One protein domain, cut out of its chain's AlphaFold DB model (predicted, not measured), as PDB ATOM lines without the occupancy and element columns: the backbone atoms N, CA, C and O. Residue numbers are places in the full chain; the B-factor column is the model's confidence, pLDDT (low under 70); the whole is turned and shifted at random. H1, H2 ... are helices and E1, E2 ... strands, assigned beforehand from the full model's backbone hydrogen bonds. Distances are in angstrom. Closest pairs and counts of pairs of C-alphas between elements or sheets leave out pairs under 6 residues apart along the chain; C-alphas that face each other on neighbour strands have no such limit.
ATOM      1  N   SER A  13      48.557  36.051 -13.561       90.94
ATOM      2  CA  SER A  13      49.014  34.661 -13.639       90.94
ATOM      3  C   SER A  13      49.073  34.037 -12.251       90.94
ATOM      4  O   SER A  13      48.597  32.917 -12.060       90.94
ATOM      5  N   LEU A  14      49.607  34.763 -11.268       93.00
ATOM      6  CA  LEU A  14      49.652  34.301  -9.886       93.00
ATOM      7  C   LEU A  14      48.246  34.115  -9.301       93.00
ATOM      8  O   LEU A  14      47.988  33.087  -8.675       93.00
ATOM      9  N   PHE A  15      47.329  35.054  -9.541       94.38
ATOM     10  CA  PHE A  15      45.937  34.925  -9.101       94.38
ATOM     11  C   PHE A  15      45.274  33.672  -9.692       94.38
ATOM     12  O   PHE A  15      44.748  32.849  -8.945       94.38
ATOM     13  N   LEU A  16      45.400  33.456 -11.006       94.81
ATOM     14  CA  LEU A  16      44.867  32.266 -11.677       94.81
ATOM     15  C   LEU A  16      45.490  30.965 -11.142       94.81
ATOM     16  O   LEU A  16      44.819  29.941 -11.023       94.81
ATOM     17  N   GLN A  17      46.778  30.972 -10.787       95.88
ATOM     18  CA  GLN A  17      47.410  29.823 -10.133       95.88
ATOM     19  C   GLN A  17      46.805  29.542  -8.752       95.88
ATOM     20  O   GLN A  17      46.622  28.375  -8.398       95.88
ATOM     21  N   MET A  18      46.507  30.583  -7.969       97.25
ATOM     22  CA  MET A  18      45.895  30.438  -6.644       97.25
ATOM     23  C   MET A  18      44.454  29.943  -6.752       97.25
ATOM     24  O   MET A  18      44.048  29.083  -5.974       97.25
ATOM     25  N   GLU A  19      43.717  30.421  -7.747       95.88
ATOM     26  CA  GLU A  19      42.342  30.015  -8.024       95.88
ATOM     27  C   GLU A  19      42.276  28.542  -8.455       95.88
ATOM     28  O   GLU A  19      41.553  27.745  -7.858       95.88
ATOM     29  N   ASN A  20      43.131  28.124  -9.392       95.62
ATOM     30  CA  ASN A  20      43.243  26.715  -9.782       95.62
ATOM     31  C   ASN A  20      43.635  25.811  -8.603       95.62
ATOM     32  O   ASN A  20      43.113  24.702  -8.454       95.62
ATOM     33  N   LEU A  21      44.554  26.277  -7.748       96.50
ATOM     34  CA  LEU A  21      44.923  25.557  -6.532       96.50
ATOM     35  C   LEU A  21      43.729  25.441  -5.576       96.50
ATOM     36  O   LEU A  21      43.493  24.360  -5.045       96.50
ATOM     37  N   MET A  22      42.974  26.521  -5.372       96.81
ATOM     38  CA  MET A  22      41.774  26.535  -4.538       96.81
ATOM     39  C   MET A  22      40.750  25.508  -5.036       96.81
ATOM     40  O   MET A  22      40.316  24.672  -4.243       96.81
ATOM     41  N   TYR A  23      40.427  25.499  -6.333       95.19
ATOM     42  CA  TYR A  23      39.489  24.533  -6.915       95.19
ATOM     43  C   TYR A  23      39.922  23.083  -6.698       95.19
ATOM     44  O   TYR A  23      39.130  22.247  -6.259       95.19
ATOM     45  N   ALA A  24      41.211  22.793  -6.902       94.12
ATOM     46  CA  ALA A  24      41.767  21.460  -6.674       94.12
ATOM     47  C   ALA A  24      41.678  20.992  -5.204       94.12
ATOM     48  O   ALA A  24      41.774  19.790  -4.929       94.12
ATOM     49  N   LEU A  25      41.536  21.919  -4.251       94.38
ATOM     50  CA  LEU A  25      41.465  21.640  -2.814       94.38
ATOM     51  C   LEU A  25      40.028  21.616  -2.275       94.38
ATOM     52  O   LEU A  25      39.707  20.711  -1.503       94.38
ATOM     53  N   LEU A  26      39.183  22.572  -2.677       90.31
ATOM     54  CA  LEU A  26      37.783  22.659  -2.246       90.31
ATOM     55  C   LEU A  26      36.933  21.534  -2.836       90.31
ATOM     56  O   LEU A  26      36.124  20.959  -2.115       90.31
ATOM     57  N   LYS A  27      37.148  21.204  -4.120       84.44
ATOM     58  CA  LYS A  27      36.259  20.339  -4.916       84.44
ATOM     59  C   LYS A  27      34.811  20.858  -4.972       84.44
ATOM     60  O   LYS A  27      33.873  20.066  -4.980       84.44
ATOM     61  N   GLU A  28      34.652  22.179  -4.994       86.81
ATOM     62  CA  GLU A  28      33.369  22.867  -5.163       86.81
ATOM     63  C   GLU A  28      33.454  23.766  -6.398       86.81
ATOM     64  O   GLU A  28      34.302  24.658  -6.459       86.81
ATOM     65  N   ASP A  29      32.597  23.502  -7.385       81.12
ATOM     66  CA  ASP A  29      32.657  24.151  -8.703       81.12
ATOM     67  C   ASP A  29      32.139  25.598  -8.683       81.12
ATOM     68  O   ASP A  29      32.480  26.387  -9.560       81.12
ATOM     69  N   ASP A  30      31.317  25.955  -7.692       90.19
ATOM     70  CA  ASP A  30      30.746  27.295  -7.532       90.19
ATOM     71  C   ASP A  30      31.489  28.162  -6.508       90.19
ATOM     72  O   ASP A  30      31.058  29.275  -6.209       90.19
ATOM     73  N   ALA A  31      32.620  27.674  -5.993       93.44
ATOM     74  CA  ALA A  31      33.496  28.484  -5.166       93.44
ATOM     75  C   ALA A  31      34.247  29.533  -6.000       93.44
ATOM     76  O   ALA A  31      34.482  29.357  -7.197       93.44
ATOM     77  N   TYR A  32      34.679  30.622  -5.372       94.25
ATOM     78  CA  TYR A  32      35.506  31.625  -6.043       94.25
ATOM     79  C   TYR A  32      36.586  32.193  -5.128       94.25
ATOM     80  O   TYR A  32      36.476  32.186  -3.896       94.25
ATOM     81  N   LEU A  33      37.656  32.669  -5.765       95.69
ATOM     82  CA  LEU A  33      38.766  33.326  -5.097       95.69
ATOM     83  C   LEU A  33      38.569  34.846  -5.141       95.69
ATOM     84  O   LEU A  33      38.208  35.407  -6.171       95.69
ATOM     85  N   GLU A  34      38.858  35.524  -4.038       95.12
ATOM     86  CA  GLU A  34      38.905  36.984  -3.967       95.12
ATOM     87  C   GLU A  34      40.262  37.435  -3.419       95.12
ATOM     88  O   GLU A  34      40.874  36.758  -2.587       95.12
ATOM     89  N   TYR A  35      40.735  38.591  -3.884       91.94
ATOM     90  CA  TYR A  35      41.915  39.243  -3.331       91.94
ATOM     91  C   TYR A  35      41.491  40.411  -2.445       91.94
ATOM     92  O   TYR A  35      40.871  41.354  -2.928       91.94
ATOM     93  N   GLY A  36      41.794  40.324  -1.150       90.06
ATOM     94  CA  GLY A  36      41.269  41.246  -0.146       90.06
ATOM     95  C   GLY A  36      42.263  41.575   0.960       90.06
ATOM     96  O   GLY A  36      43.433  41.209   0.929       90.06
ATOM     97  N   TYR A  37      41.815  42.303   1.983       87.69
ATOM     98  CA  TYR A  37      42.720  42.816   3.019       87.69
ATOM     99  C   TYR A  37      43.305  41.724   3.930       87.69
ATOM    100  O   TYR A  37      44.478  41.784   4.302       87.69
ATOM    101  N   LYS A  38      42.504  40.715   4.287       90.94
ATOM    102  CA  LYS A  38      42.884  39.603   5.171       90.94
ATOM    103  C   LYS A  38      42.329  38.298   4.623       90.94
ATOM    104  O   LYS A  38      41.239  38.288   4.066       90.94
ATOM    105  N   ALA A  39      43.065  37.209   4.816       93.06
ATOM    106  CA  ALA A  39      42.678  35.919   4.272       93.06
ATOM    107  C   ALA A  39      41.677  35.204   5.175       93.06
ATOM    108  O   ALA A  39      41.923  35.055   6.371       93.06
ATOM    109  N   TYR A  40      40.580  34.718   4.601       94.44
ATOM    110  CA  TYR A  40      39.550  33.956   5.303       94.44
ATOM    111  C   TYR A  40      38.802  33.027   4.341       94.44
ATOM    112  O   TYR A  40      38.929  33.137   3.124       94.44
ATOM    113  N   TYR A  41      38.034  32.101   4.908       94.38
ATOM    114  CA  TYR A  41      37.093  31.262   4.176       94.38
ATOM    115  C   TYR A  41      35.669  31.618   4.609       94.38
ATOM    116  O   TYR A  41      35.395  31.692   5.809       94.38
ATOM    117  N   ASP A  42      34.783  31.842   3.643       92.06
ATOM    118  CA  ASP A  42      33.350  32.012   3.861       92.06
ATOM    119  C   ASP A  42      32.592  30.835   3.251       92.06
ATOM    120  O   ASP A  42      32.556  30.658   2.036       92.06
ATOM    121  N   GLU A  43      31.983  30.027   4.112       91.19
ATOM    122  CA  GLU A  43      31.207  28.861   3.693       91.19
ATOM    123  C   GLU A  43      29.867  29.221   3.049       91.19
ATOM    124  O   GLU A  43      29.387  28.470   2.207       91.19
ATOM    125  N   ILE A  44      29.264  30.349   3.431       90.31
ATOM    126  CA  ILE A  44      27.944  30.747   2.928       90.31
ATOM    127  C   ILE A  44      28.087  31.249   1.492       90.31
ATOM    128  O   ILE A  44      27.353  30.816   0.610       90.31
ATOM    129  N   GLU A  45      29.078  32.110   1.267       91.00
ATOM    130  CA  GLU A  45      29.403  32.659  -0.054       91.00
ATOM    131  C   GLU A  45      30.273  31.715  -0.897       91.00
ATOM    132  O   GLU A  45      30.576  32.029  -2.044       91.00
ATOM    133  N   LYS A  46      30.726  30.587  -0.329       92.12
ATOM    134  CA  LYS A  46      31.701  29.667  -0.944       92.12
ATOM    135  C   LYS A  46      32.947  30.397  -1.456       92.12
ATOM    136  O   LYS A  46      33.470  30.140  -2.537       92.12
ATOM    137  N   LYS A  47      33.438  31.330  -0.647       94.00
ATOM    138  CA  LYS A  47      34.516  32.247  -1.010       94.00
ATOM    139  C   LYS A  47      35.788  31.939  -0.235       94.00
ATOM    140  O   LYS A  47      35.761  31.809   0.988       94.00
ATOM    141  N   VAL A  48      36.925  31.928  -0.926       95.75
ATOM    142  CA  VAL A  48      38.244  32.024  -0.288       95.75
ATOM    143  C   VAL A  48      38.835  33.392  -0.591       95.75
ATOM    144  O   VAL A  48      38.981  33.773  -1.747       95.75
ATOM    145  N   VAL A  49      39.209  34.123   0.454       95.06
ATOM    146  CA  VAL A  49      39.935  35.385   0.325       95.06
ATOM    147  C   VAL A  49      41.408  35.142   0.613       95.06
ATOM    148  O   VAL A  49      41.754  34.562   1.645       95.06
ATOM    149  N   ILE A  50      42.271  35.604  -0.286       95.19
ATOM    150  CA  ILE A  50      43.724  35.704  -0.097       95.19
ATOM    151  C   ILE A  50      44.118  37.167   0.113       95.19
ATOM    152  O   ILE A  50      43.412  38.070  -0.334       95.19
ATOM    153  N   SER A  51      45.200  37.420   0.849       93.25
ATOM    154  CA  SER A  51      45.426  38.729   1.463       93.25
ATOM    155  C   SER A  51      46.496  39.602   0.811       93.25
ATOM    156  O   SER A  51      47.570  39.134   0.436       93.25
ATOM    157  N   HIS A  52      46.258  40.916   0.849       91.88
ATOM    158  CA  HIS A  52      47.233  41.971   0.547       91.88
ATOM    159  C   HIS A  52      48.458  41.980   1.475       91.88
ATOM    160  O   HIS A  52      49.419  42.707   1.235       91.88
ATOM    161  N   PHE A  53      48.478  41.176   2.545       91.94
ATOM    162  CA  PHE A  53      49.610  41.107   3.477       91.94
ATOM    163  C   PHE A  53      50.945  40.763   2.786       91.94
ATOM    164  O   PHE A  53      52.025  41.060   3.307       91.94
ATOM    165  N   TRP A  54      50.878  40.111   1.625       93.75
ATOM    166  CA  TRP A  54      52.042  39.636   0.885       93.75
ATOM    167  C   TRP A  54      52.525  40.599  -0.215       93.75
ATOM    168  O   TRP A  54      53.560  40.332  -0.823       93.75
ATOM    169  N   ASP A  55      51.835  41.725  -0.437       89.75
ATOM    170  CA  ASP A  55      52.059  42.644  -1.569       89.75
ATOM    171  C   ASP A  55      53.405  43.382  -1.556       89.75
ATOM    172  O   ASP A  55      53.907  43.800  -2.602       89.75
ATOM    173  N   ASP A  56      53.975  43.608  -0.375       87.19
ATOM    174  CA  ASP A  56      55.233  44.352  -0.201       87.19
ATOM    175  C   ASP A  56      56.453  43.431  -0.059       87.19
ATOM    176  O   ASP A  56      57.542  43.865   0.324       87.19
ATOM    177  N   ARG A  57      56.278  42.136  -0.332       89.00
ATOM    178  CA  ARG A  57      57.321  41.123  -0.165       89.00
ATOM    179  C   ARG A  57      57.997  40.801  -1.492       89.00
ATOM    180  O   ARG A  57      57.555  41.202  -2.564       89.00
ATOM    181  N   LYS A  58      59.122  40.089  -1.402       92.31
ATOM    182  CA  LYS A  58      59.792  39.540  -2.582       92.31
ATOM    183  C   LYS A  58      58.873  38.522  -3.247       92.31
ATOM    184  O   LYS A  58      58.171  37.803  -2.547       92.31
ATOM    185  N   GLU A  59      58.957  38.408  -4.566       91.25
ATOM    186  CA  GLU A  59      58.082  37.550  -5.374       91.25
ATOM    187  C   GLU A  59      57.958  36.117  -4.828       91.25
ATOM    188  O   GLU A  59      56.852  35.630  -4.615       91.25
TER     189      GLU A  59
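Overview. This is residues 13 to 59 of the 230 residues of the protein "von Willebrand factor type A" of Bacillus cereus (UniProt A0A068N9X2). What shape do these atoms make? One helix, H1, packs slantwise over one face of a small three-stranded sheet of E1, E3 and E2, whose other face is bare, and residues 54 to 59 stick out as a tail. What are the parts? The 47 printed residues include one named helix and three named strands, H1, E1, E2, E3 along the chain; the mixed sheet runs E1, E3, E2, and the class is mixed, helices and strands. How spread out is it? It is only just compact, close to loose, with a radius of gyration of the C-alphas of 11.0 A, and spans 31 by 20 by 12 A.

Arrangement. Where is the helix? H1, residues 13 to 26, is on one face of the sheet of E1, residues 32 to 36, E3, residues 47 to 51, and E2, residues 40 to 42: two layers, a helix over a sheet. Its height over the sheet is 9.3 A; it lies over E1 and E3, slantwise to the strands, at 48 degrees to E1 on the local plane. The closest C-alphas of H1 and E1 are those of Glu 19 and Leu 33, 5.7 A apart. How do the backbones pair? E1 and E3 are parallel at 31 degrees, with N 34 and O 48 within hydrogen-bond range at 2.9 A. E2 and E3 form an antiparallel hairpin at 166 degrees, with N 42 and O 47 at 2.8 A. In H1 every O i to N i+4 pair is within hydrogen-bond range.

Along the chain. Where does H1 run? From C-alpha 13 at (49.014, 34.661, -13.639) it covers 20.0 A to C-alpha 26. How long are the strands? E1 measures 12.7 A, E2 6.7 A, and E3 12.9 A, ending with C-alpha 51 at (45.426, 38.729, 1.463).

Size, cuts and confidence. How far does it reach? The two C-alphas farthest apart, those of Ile 44 and Lys 58, are 33.5 A apart. Are there cuts, long links or weak places? The printed part has no cut, its three links are tight, and no printed residue is under 70 in pLDDT.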